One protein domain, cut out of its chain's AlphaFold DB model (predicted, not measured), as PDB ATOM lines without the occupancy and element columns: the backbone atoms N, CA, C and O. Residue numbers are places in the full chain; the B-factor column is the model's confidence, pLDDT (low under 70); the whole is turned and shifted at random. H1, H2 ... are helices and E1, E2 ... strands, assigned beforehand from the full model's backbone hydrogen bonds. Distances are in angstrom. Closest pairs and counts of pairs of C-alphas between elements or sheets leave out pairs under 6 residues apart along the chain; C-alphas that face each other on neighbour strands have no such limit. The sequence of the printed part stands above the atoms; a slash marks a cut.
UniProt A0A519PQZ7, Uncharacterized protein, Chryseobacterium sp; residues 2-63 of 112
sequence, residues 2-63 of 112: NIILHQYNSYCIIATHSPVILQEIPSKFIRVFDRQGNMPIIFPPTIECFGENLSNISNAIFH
ATOM      1  N   ASN A   2     -23.967   6.652 -17.365       78.44
ATOM      2  CA  ASN A   2     -25.322   7.088 -17.001       78.44
ATOM      3  C   ASN A   2     -26.273   5.930 -16.611       78.44
ATOM      4  O   ASN A   2     -26.987   6.018 -15.624       78.44
ATOM      5  N   ILE A   3     -26.209   4.803 -17.330       87.69
ATOM      6  CA  ILE A   3     -27.080   3.630 -17.119       87.69
ATOM      7  C   ILE A   3     -26.993   3.079 -15.686       87.69
ATOM      8  O   ILE A   3     -28.018   2.851 -15.053       87.69
ATOM      9  N   ILE A   4     -25.777   2.894 -15.160       90.94
ATOM     10  CA  ILE A   4     -25.573   2.310 -13.824       90.94
ATOM     11  C   ILE A   4     -26.030   3.294 -12.740       90.94
ATOM     12  O   ILE A   4     -26.696   2.894 -11.790       90.94
ATOM     13  N   LEU A   5     -25.724   4.585 -12.895       90.94
ATOM     14  CA  LEU A   5     -26.126   5.609 -11.927       90.94
ATOM     15  C   LEU A   5     -27.650   5.742 -11.837       90.94
ATOM     16  O   LEU A   5     -28.180   5.828 -10.732       90.94
ATOM     17  N   HIS A   6     -28.351   5.667 -12.975       92.19
ATOM     18  CA  HIS A   6     -29.817   5.642 -13.007       92.19
ATOM     19  C   HIS A   6     -30.390   4.388 -12.359       92.19
ATOM     20  O   HIS A   6     -31.310   4.491 -11.551       92.19
ATOM     21  N   GLN A   7     -29.839   3.210 -12.667       96.06
ATOM     22  CA  GLN A   7     -30.337   1.943 -12.126       96.06
ATOM     23  C   GLN A   7     -30.297   1.901 -10.591       96.06
ATOM     24  O   GLN A   7     -31.198   1.336  -9.973       96.06
ATOM     25  N   TYR A   8     -29.276   2.503  -9.981       95.56
ATOM     26  CA  TYR A   8     -29.079   2.495  -8.529       95.56
ATOM     27  C   TYR A   8     -29.371   3.845  -7.860       95.56
ATOM     28  O   TYR A   8     -28.986   4.033  -6.707       95.56
ATOM     29  N   ASN A   9     -30.010   4.790  -8.562       92.88
ATOM     30  CA  ASN A   9     -30.301   6.145  -8.072       92.88
ATOM     31  C   ASN A   9     -29.106   6.780  -7.325       92.88
ATOM     32  O   ASN A   9     -29.209   7.208  -6.175       92.88
ATOM     33  N   SER A  10     -27.936   6.735  -7.958       93.75
ATOM     34  CA  SER A  10     -26.648   7.060  -7.345       93.75
ATOM     35  C   SER A  10     -26.002   8.280  -7.996       93.75
ATOM     36  O   SER A  10     -26.216   8.568  -9.172       93.75
ATOM     37  N   TYR A  11     -25.151   8.970  -7.239       91.75
ATOM     38  CA  TYR A  11     -24.322  10.070  -7.736       91.75
ATOM     39  C   TYR A  11     -22.886   9.601  -7.967       91.75
ATOM     40  O   TYR A  11     -22.416   8.665  -7.322       91.75
ATOM     41  N   CYS A  12     -22.171  10.271  -8.870       91.81
ATOM     42  CA  CYS A  12     -20.754  10.026  -9.103       91.81
ATOM     43  C   CYS A  12     -19.972  11.338  -9.118       91.81
ATOM     44  O   CYS A  12     -20.435  12.336  -9.668       91.81
ATOM     45  N   ILE A  13     -18.778  11.302  -8.532       93.12
ATOM     46  CA  ILE A  13     -17.772  12.355  -8.626       93.12
ATOM     47  C   ILE A  13     -16.606  11.775  -9.420       93.12
ATOM     48  O   ILE A  13     -16.135  10.678  -9.119       93.12
ATOM     49  N   ILE A  14     -16.157  12.507 -10.436       93.12
ATOM     50  CA  ILE A  14     -15.085  12.087 -11.337       93.12
ATOM     51  C   ILE A  14     -13.961  13.115 -11.243       93.12
ATOM     52  O   ILE A  14     -14.203  14.308 -11.407       93.12
ATOM     53  N   ALA A  15     -12.737  12.644 -11.015       94.69
ATOM     54  CA  ALA A  15     -11.522  13.431 -11.183       94.69
ATOM     55  C   ALA A  15     -10.819  12.951 -12.458       94.69
ATOM     56  O   ALA A  15     -10.570  11.756 -12.614       94.69
ATOM     57  N   THR A  16     -10.553  13.859 -13.397       93.00
ATOM     58  CA  THR A  16     -10.003  13.509 -14.711       93.00
ATOM     59  C   THR A  16      -9.177  14.653 -15.290       93.00
ATOM     60  O   THR A  16      -9.528  15.817 -15.125       93.00
ATOM     61  N   HIS A  17      -8.112  14.302 -16.011       90.94
ATOM     62  CA  HIS A  17      -7.375  15.204 -16.906       90.94
ATOM     63  C   HIS A  17      -7.728  14.961 -18.383       90.94
ATOM     64  O   HIS A  17      -7.083  15.489 -19.281       90.94
ATOM     65  N   SER A  18      -8.729  14.120 -18.662       92.75
ATOM     66  CA  SER A  18      -9.142  13.814 -20.029       92.75
ATOM     67  C   SER A  18     -10.187  14.823 -20.517       92.75
ATOM     68  O   SER A  18     -11.304  14.818 -19.989       92.75
ATOM     69  N   PRO A  19      -9.893  15.628 -21.557       93.19
ATOM     70  CA  PRO A  19     -10.870  16.548 -22.143       93.19
ATOM     71  C   PRO A  19     -12.053  15.807 -22.779       93.19
ATOM     72  O   PRO A  19     -13.146  16.357 -22.845       93.19
ATOM     73  N   VAL A  20     -11.871  14.541 -23.179       95.62
ATOM     74  CA  VAL A  20     -12.937  13.704 -23.757       95.62
ATOM     75  C   VAL A  20     -14.068  13.481 -22.757       95.62
ATOM     76  O   VAL A  20     -15.232  13.500 -23.125       95.62
ATOM     77  N   ILE A  21     -13.745  13.314 -21.471       94.56
ATOM     78  CA  ILE A  21     -14.778  13.187 -20.437       94.56
ATOM     79  C   ILE A  21     -15.488  14.525 -20.217       94.56
ATOM     80  O   ILE A  21     -16.699  14.546 -20.029       94.56
ATOM     81  N   LEU A  22     -14.750  15.638 -20.248       95.12
ATOM     82  CA  LEU A  22     -15.321  16.973 -20.056       95.12
ATOM     83  C   LEU A  22     -16.271  17.354 -21.201       95.12
ATOM     84  O   LEU A  22     -17.293  17.978 -20.939       95.12
ATOM     85  N   GLN A  23     -15.987  16.907 -22.430       96.56
ATOM     86  CA  GLN A  23     -16.843  17.116 -23.603       96.56
ATOM     87  C   GLN A  23     -18.266  16.550 -23.428       96.56
ATOM     88  O   GLN A  23     -19.209  17.023 -24.054       96.56
ATOM     89  N   GLU A  24     -18.441  15.563 -22.550       95.38
ATOM     90  CA  GLU A  24     -19.718  14.883 -22.306       95.38
ATOM     91  C   GLU A  24     -20.487  15.450 -21.098       95.38
ATOM     92  O   GLU A  24     -21.574  14.968 -20.768       95.38
ATOM     93  N   ILE A  25     -19.948  16.466 -20.407       94.94
ATOM     94  CA  ILE A  25     -20.498  16.986 -19.148       94.94
ATOM     95  C   ILE A  25     -20.752  18.500 -19.248       94.94
ATOM     96  O   ILE A  25     -19.837  19.253 -19.567       94.94
ATOM     97  N   PRO A  26     -21.961  18.991 -18.904       96.56
ATOM     98  CA  PRO A  26     -22.222  20.428 -18.817       96.56
ATOM     99  C   PRO A  26     -21.311  21.135 -17.806       96.56
ATOM    100  O   PRO A  26     -21.221  20.705 -16.649       96.56
ATOM    101  N   SER A  27     -20.732  22.277 -18.183       96.81
ATOM    102  CA  SER A  27     -19.740  23.020 -17.385       96.81
ATOM    103  C   SER A  27     -20.207  23.387 -15.982       96.81
ATOM    104  O   SER A  27     -19.407  23.430 -15.048       96.81
ATOM    105  N   LYS A  28     -21.516  23.578 -15.772       97.00
ATOM    106  CA  LYS A  28     -22.085  23.829 -14.434       97.00
ATOM    107  C   LYS A  28     -21.756  22.732 -13.407       97.00
ATOM    108  O   LYS A  28     -21.695  23.021 -12.208       97.00
ATOM    109  N   PHE A  29     -21.523  21.499 -13.865       96.50
ATOM    110  CA  PHE A  29     -21.165  20.344 -13.036       96.50
ATOM    111  C   PHE A  29     -19.653  20.106 -12.929       96.50
ATOM    112  O   PHE A  29     -19.233  19.185 -12.233       96.50
ATOM    113  N   ILE A  30     -18.834  20.932 -13.580       96.50
ATOM    114  CA  ILE A  30     -17.378  20.799 -13.602       96.50
ATOM    115  C   ILE A  30     -16.761  21.794 -12.611       96.50
ATOM    116  O   ILE A  30     -17.243  22.919 -12.433       96.50
ATOM    117  N   ARG A  31     -15.690  21.374 -11.936       96.12
ATOM    118  CA  ARG A  31     -14.809  22.235 -11.139       96.12
ATOM    119  C   ARG A  31     -13.368  21.926 -11.518       96.12
ATOM    120  O   ARG A  31     -12.967  20.767 -11.477       96.12
ATOM    121  N   VAL A  32     -12.625  22.958 -11.896       93.69
ATOM    122  CA  VAL A  32     -11.207  22.878 -12.238       93.69
ATOM    123  C   VAL A  32     -10.408  23.110 -10.968       93.69
ATOM    124  O   VAL A  32     -10.672  24.065 -10.237       93.69
ATOM    125  N   PHE A  33      -9.471  22.209 -10.701       91.75
ATOM    126  CA  PHE A  33      -8.503  22.336  -9.622       91.75
ATOM    127  C   PHE A  33      -7.181  22.764 -10.236       91.75
ATOM    128  O   PHE A  33      -6.680  22.096 -11.138       91.75
ATOM    129  N   ASP A  34      -6.627  23.850  -9.722       87.06
ATOM    130  CA  ASP A  34      -5.340  24.381 -10.150       87.06
ATOM    131  C   ASP A  34      -4.528  24.811  -8.922       87.06
ATOM    132  O   ASP A  34      -5.011  24.774  -7.783       87.06
ATOM    133  N   ARG A  35      -3.269  25.184  -9.125       83.62
ATOM    134  CA  ARG A  35      -2.324  25.496  -8.064       83.62
ATOM    135  C   ARG A  35      -1.646  26.833  -8.330       83.62
ATOM    136  O   ARG A  35      -0.806  26.955  -9.210       83.62
ATOM    137  N   GLN A  36      -1.908  27.806  -7.461       82.19
ATOM    138  CA  GLN A  36      -1.141  29.051  -7.414       82.19
ATOM    139  C   GLN A  36      -0.087  28.955  -6.307       82.19
ATOM    140  O   GLN A  36      -0.386  29.014  -5.111       82.19
ATOM    141  N   GLY A  37       1.170  28.737  -6.701       83.69
ATOM    142  CA  GLY A  37       2.282  28.548  -5.769       83.69
ATOM    143  C   GLY A  37       2.153  27.250  -4.968       83.69
ATOM    144  O   GLY A  37       2.462  26.177  -5.475       83.69
ATOM    145  N   ASN A  38       1.720  27.326  -3.706       85.81
ATOM    146  CA  ASN A  38       1.466  26.156  -2.845       85.81
ATOM    147  C   ASN A  38       0.007  26.090  -2.349       85.81
ATOM    148  O   ASN A  38      -0.298  25.307  -1.453       85.81
ATOM    149  N   MET A  39      -0.883  26.919  -2.906       90.06
ATOM    150  CA  MET A  39      -2.300  26.972  -2.550       90.06
ATOM    151  C   MET A  39      -3.156  26.380  -3.682       90.06
ATOM    152  O   MET A  39      -2.993  26.790  -4.834       90.06
ATOM    153  N   PRO A  40      -4.069  25.434  -3.384       89.69
ATOM    154  CA  PRO A  40      -5.040  24.966  -4.361       89.69
ATOM    155  C   PRO A  40      -6.108  26.039  -4.588       89.69
ATOM    156  O   PRO A  40      -6.660  26.590  -3.634       89.69
ATOM    157  N   ILE A  41      -6.424  26.298  -5.850       91.75
ATOM    158  CA  ILE A  41      -7.544  27.141  -6.261       91.75
ATOM    159  C   ILE A  41      -8.569  26.290  -7.011       91.75
ATOM    160  O   ILE A  41      -8.230  25.292  -7.648       91.75
ATOM    161  N   ILE A  42      -9.841  26.672  -6.899       93.69
ATOM    162  CA  ILE A  42     -10.953  25.969  -7.539       93.69
ATOM    163  C   ILE A  42     -11.804  26.990  -8.280       93.69
ATOM    164  O   ILE A  42     -12.260  27.964  -7.681       93.69
ATOM    165  N   PHE A  43     -12.060  26.748  -9.561       92.69
ATOM    166  CA  PHE A  43     -12.888  27.621 -10.393       92.69
ATOM    167  C   PHE A  43     -13.736  26.811 -11.387       92.69
ATOM    168  O   PHE A  43     -13.427  25.651 -11.673       92.69
ATOM    169  N   PRO A  44     -14.868  27.350 -11.874       94.94
ATOM    170  CA  PRO A  44     -15.618  26.718 -12.957       94.94
ATOM    171  C   PRO A  44     -14.892  26.906 -14.302       94.94
ATOM    172  O   PRO A  44     -14.163  27.886 -14.453       94.94
ATOM    173  N   PRO A  45     -15.121  26.037 -15.303       94.50
ATOM    174  CA  PRO A  45     -14.660  26.303 -16.663       94.50
ATOM    175  C   PRO A  45     -15.174  27.653 -17.187       94.50
ATOM    176  O   PRO A  45     -16.309  28.042 -16.907       94.50
ATOM    177  N   THR A  46     -14.351  28.350 -17.971       93.06
ATOM    178  CA  THR A  46     -14.694  29.640 -18.603       93.06
ATOM    179  C   THR A  46     -15.550  29.486 -19.863       93.06
ATOM    180  O   THR A  46     -16.142  30.460 -20.324       93.06
ATOM    181  N   ILE A  47     -15.637  28.267 -20.398       95.06
ATOM    182  CA  ILE A  47     -16.414  27.899 -21.585       95.06
ATOM    183  C   ILE A  47     -17.410  26.783 -21.250       95.06
ATOM    184  O   ILE A  47     -17.257  26.073 -20.250       95.06
ATOM    185  N   GLU A  48     -18.425  26.593 -22.093       97.31
ATOM    186  CA  GLU A  48     -19.241  25.377 -22.054       97.31
ATOM    187  C   GLU A  48     -18.417  24.207 -22.607       97.31
ATOM    188  O   GLU A  48     -17.827  24.322 -23.674       97.31
ATOM    189  N   CYS A  49     -18.333  23.102 -21.866       96.44
ATOM    190  CA  CYS A  49     -17.576  21.922 -22.278       96.44
ATOM    191  C   CYS A  49     -18.444  20.951 -23.074       96.44
ATOM    192  O   CYS A  49     -17.926  20.241 -23.932       96.44
ATOM    193  N   PHE A  50     -19.756  20.920 -22.820       96.94
ATOM    194  CA  PHE A  50     -20.645  19.950 -23.448       96.94
ATOM    195  C   PHE A  50     -20.698  20.124 -24.976       96.94
ATOM    196  O   PHE A  50     -21.253  21.099 -25.480       96.94
ATOM    197  N   GLY A  51     -20.132  19.161 -25.707       96.88
ATOM    198  CA  GLY A  51     -20.032  19.176 -27.170       96.88
ATOM    199  C   GLY A  51     -18.960  20.112 -27.750       96.88
ATOM    200  O   GLY A  51     -18.893  20.263 -28.968       96.88
ATOM    201  N   GLU A  52     -18.120  20.728 -26.919       97.19
ATOM    202  CA  GLU A  52     -17.070  21.656 -27.358       97.19
ATOM    203  C   GLU A  52     -15.859  20.925 -27.960       97.19
ATOM    204  O   GLU A  52     -15.629  19.745 -27.707       97.19
ATOM    205  N   ASN A  53     -15.055  21.603 -28.779       95.69
ATOM    206  CA  ASN A  53     -13.847  21.040 -29.371       95.69
ATOM    207  C   ASN A  53     -12.786  20.689 -28.306       95.69
ATOM    208  O   ASN A  53     -12.496  21.485 -27.414       95.69
ATOM    209  N   LEU A  54     -12.133  19.526 -28.439       93.38
ATOM    210  CA  LEU A  54     -11.122  19.061 -27.478       93.38
ATOM    211  C   LEU A  54      -9.940  20.028 -27.319       93.38
ATOM    212  O   LEU A  54      -9.424  20.161 -26.210       93.38
ATOM    213  N   SER A  55      -9.521  20.705 -28.392       90.69
ATOM    214  CA  SER A  55      -8.458  21.713 -28.331       90.69
ATOM    215  C   SER A  55      -8.908  22.935 -27.532       90.69
ATOM    216  O   SER A  55      -8.162  23.415 -26.688       90.69
ATOM    217  N   ASN A  56     -10.153  23.387 -27.715       91.94
ATOM    218  CA  ASN A  56     -10.716  24.505 -26.951       91.94
ATOM    219  C   ASN A  56     -10.850  24.160 -25.463       91.94
ATOM    220  O   ASN A  56     -10.425  24.944 -24.618       91.94
ATOM    221  N   ILE A  57     -11.371  22.969 -25.140       93.62
ATOM    222  CA  ILE A  57     -11.443  22.460 -23.760       93.62
ATOM    223  C   ILE A  57     -10.043  22.403 -23.147       93.62
ATOM    224  O   ILE A  57      -9.840  22.864 -22.025       93.62
ATOM    225  N   SER A  58      -9.071  21.858 -23.884       90.00
ATOM    226  CA  SER A  58      -7.713  21.701 -23.369       90.00
ATOM    227  C   SER A  58      -7.047  23.043 -23.103       90.00
ATOM    228  O   SER A  58      -6.479  23.231 -22.031       90.00
ATOM    229  N   ASN A  59      -7.191  24.001 -24.014       87.25
ATOM    230  CA  ASN A  59      -6.626  25.333 -23.846       87.25
ATOM    231  C   ASN A  59      -7.283  26.089 -22.684       87.25
ATOM    232  O   ASN A  59      -6.589  26.710 -21.888       87.25
ATOM    233  N   ALA A  60      -8.610  26.001 -22.544       87.19
ATOM    234  CA  ALA A  60      -9.348  26.730 -21.512       87.19
ATOM    235  C   ALA A  60      -9.183  26.157 -20.094       87.19
ATOM    236  O   ALA A  60      -9.389  26.881 -19.121       87.19
ATOM    237  N   ILE A  61      -8.879  24.860 -19.959       86.25
ATOM    238  CA  ILE A  61      -8.865  24.168 -18.658       86.25
ATOM    239  C   ILE A  61      -7.466  23.720 -18.258       86.25
ATOM    240  O   ILE A  61      -7.088  23.867 -17.098       86.25
ATOM    241  N   PHE A  62      -6.703  23.161 -19.193       76.62
ATOM    242  CA  PHE A  62      -5.387  22.598 -18.902       76.62
ATOM    243  C   PHE A  62      -4.246  23.579 -19.147       76.62
ATOM    244  O   PHE A  62      -3.113  23.180 -18.911       76.62
ATOM    245  N   HIS A  63      -4.543  24.820 -19.574       67.62
ATOM    246  CA  HIS A  63      -3.559  25.882 -19.820       67.62
ATOM    247  C   HIS A  63      -2.300  25.305 -20.481       67.62
ATOM    248  O   HIS A  63      -1.214  25.332 -19.914       67.62
TER     249      HIS A  63
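What this domain is: This is residues 2 to 63 of the 112 residues of an uncharacterized protein of Chryseobacterium sp (UniProt A0A519PQZ7). What is the shape? H1 sticks out at one end on a long link, with residues 3 to 9 free; in the body H2 packs on H3, and residues 35 to 40, the tip of the hairpin E1 and E2, stick out too. What makes it up? The 62 printed residues, under half in named elements, run H1 H2 E1 E2 H3, mixed, with one antiparallel sheet, E1 - E2. How spread? It is only just loose, close to compact, with a radius of gyration of the C-alphas of 13.1 A, spanning 42 by 27 by 17 A.

How they stand to each other: Which helices touch? H1, residues 2 to 7, is apart from H2, residues 19 to 22. H2 touches H3, residues 54 to 62; their closest C-alphas, Pro 19 and Leu 54, are 5.9 A apart. How do the strands pair? E1, residues 32 to 36, and E2, residues 39 to 43, form an antiparallel hairpin at 145 degrees; N 34 and O 41 are within hydrogen-bond range at 3.0 A. And the helix backbones? Every O i to N i+4 pair is within range in H1 and H3; H2 is too short for one.

Where its parts are: Where does H1 begin? At C-alpha 2, (-25.322, 7.088, -17.001). Where does H3 end? At C-alpha 62, (-5.387, 22.598, -18.902). How long are E1, E2 and H3? They measure 12.8 A, 13.2 A and 10.9 A.

The domain as a whole: How large? The farthest C-alphas, Gln 7 and Gly 37, are 42.6 A apart. Any cut or low confidence? The printed part has no cut; only residue 63 is under 70.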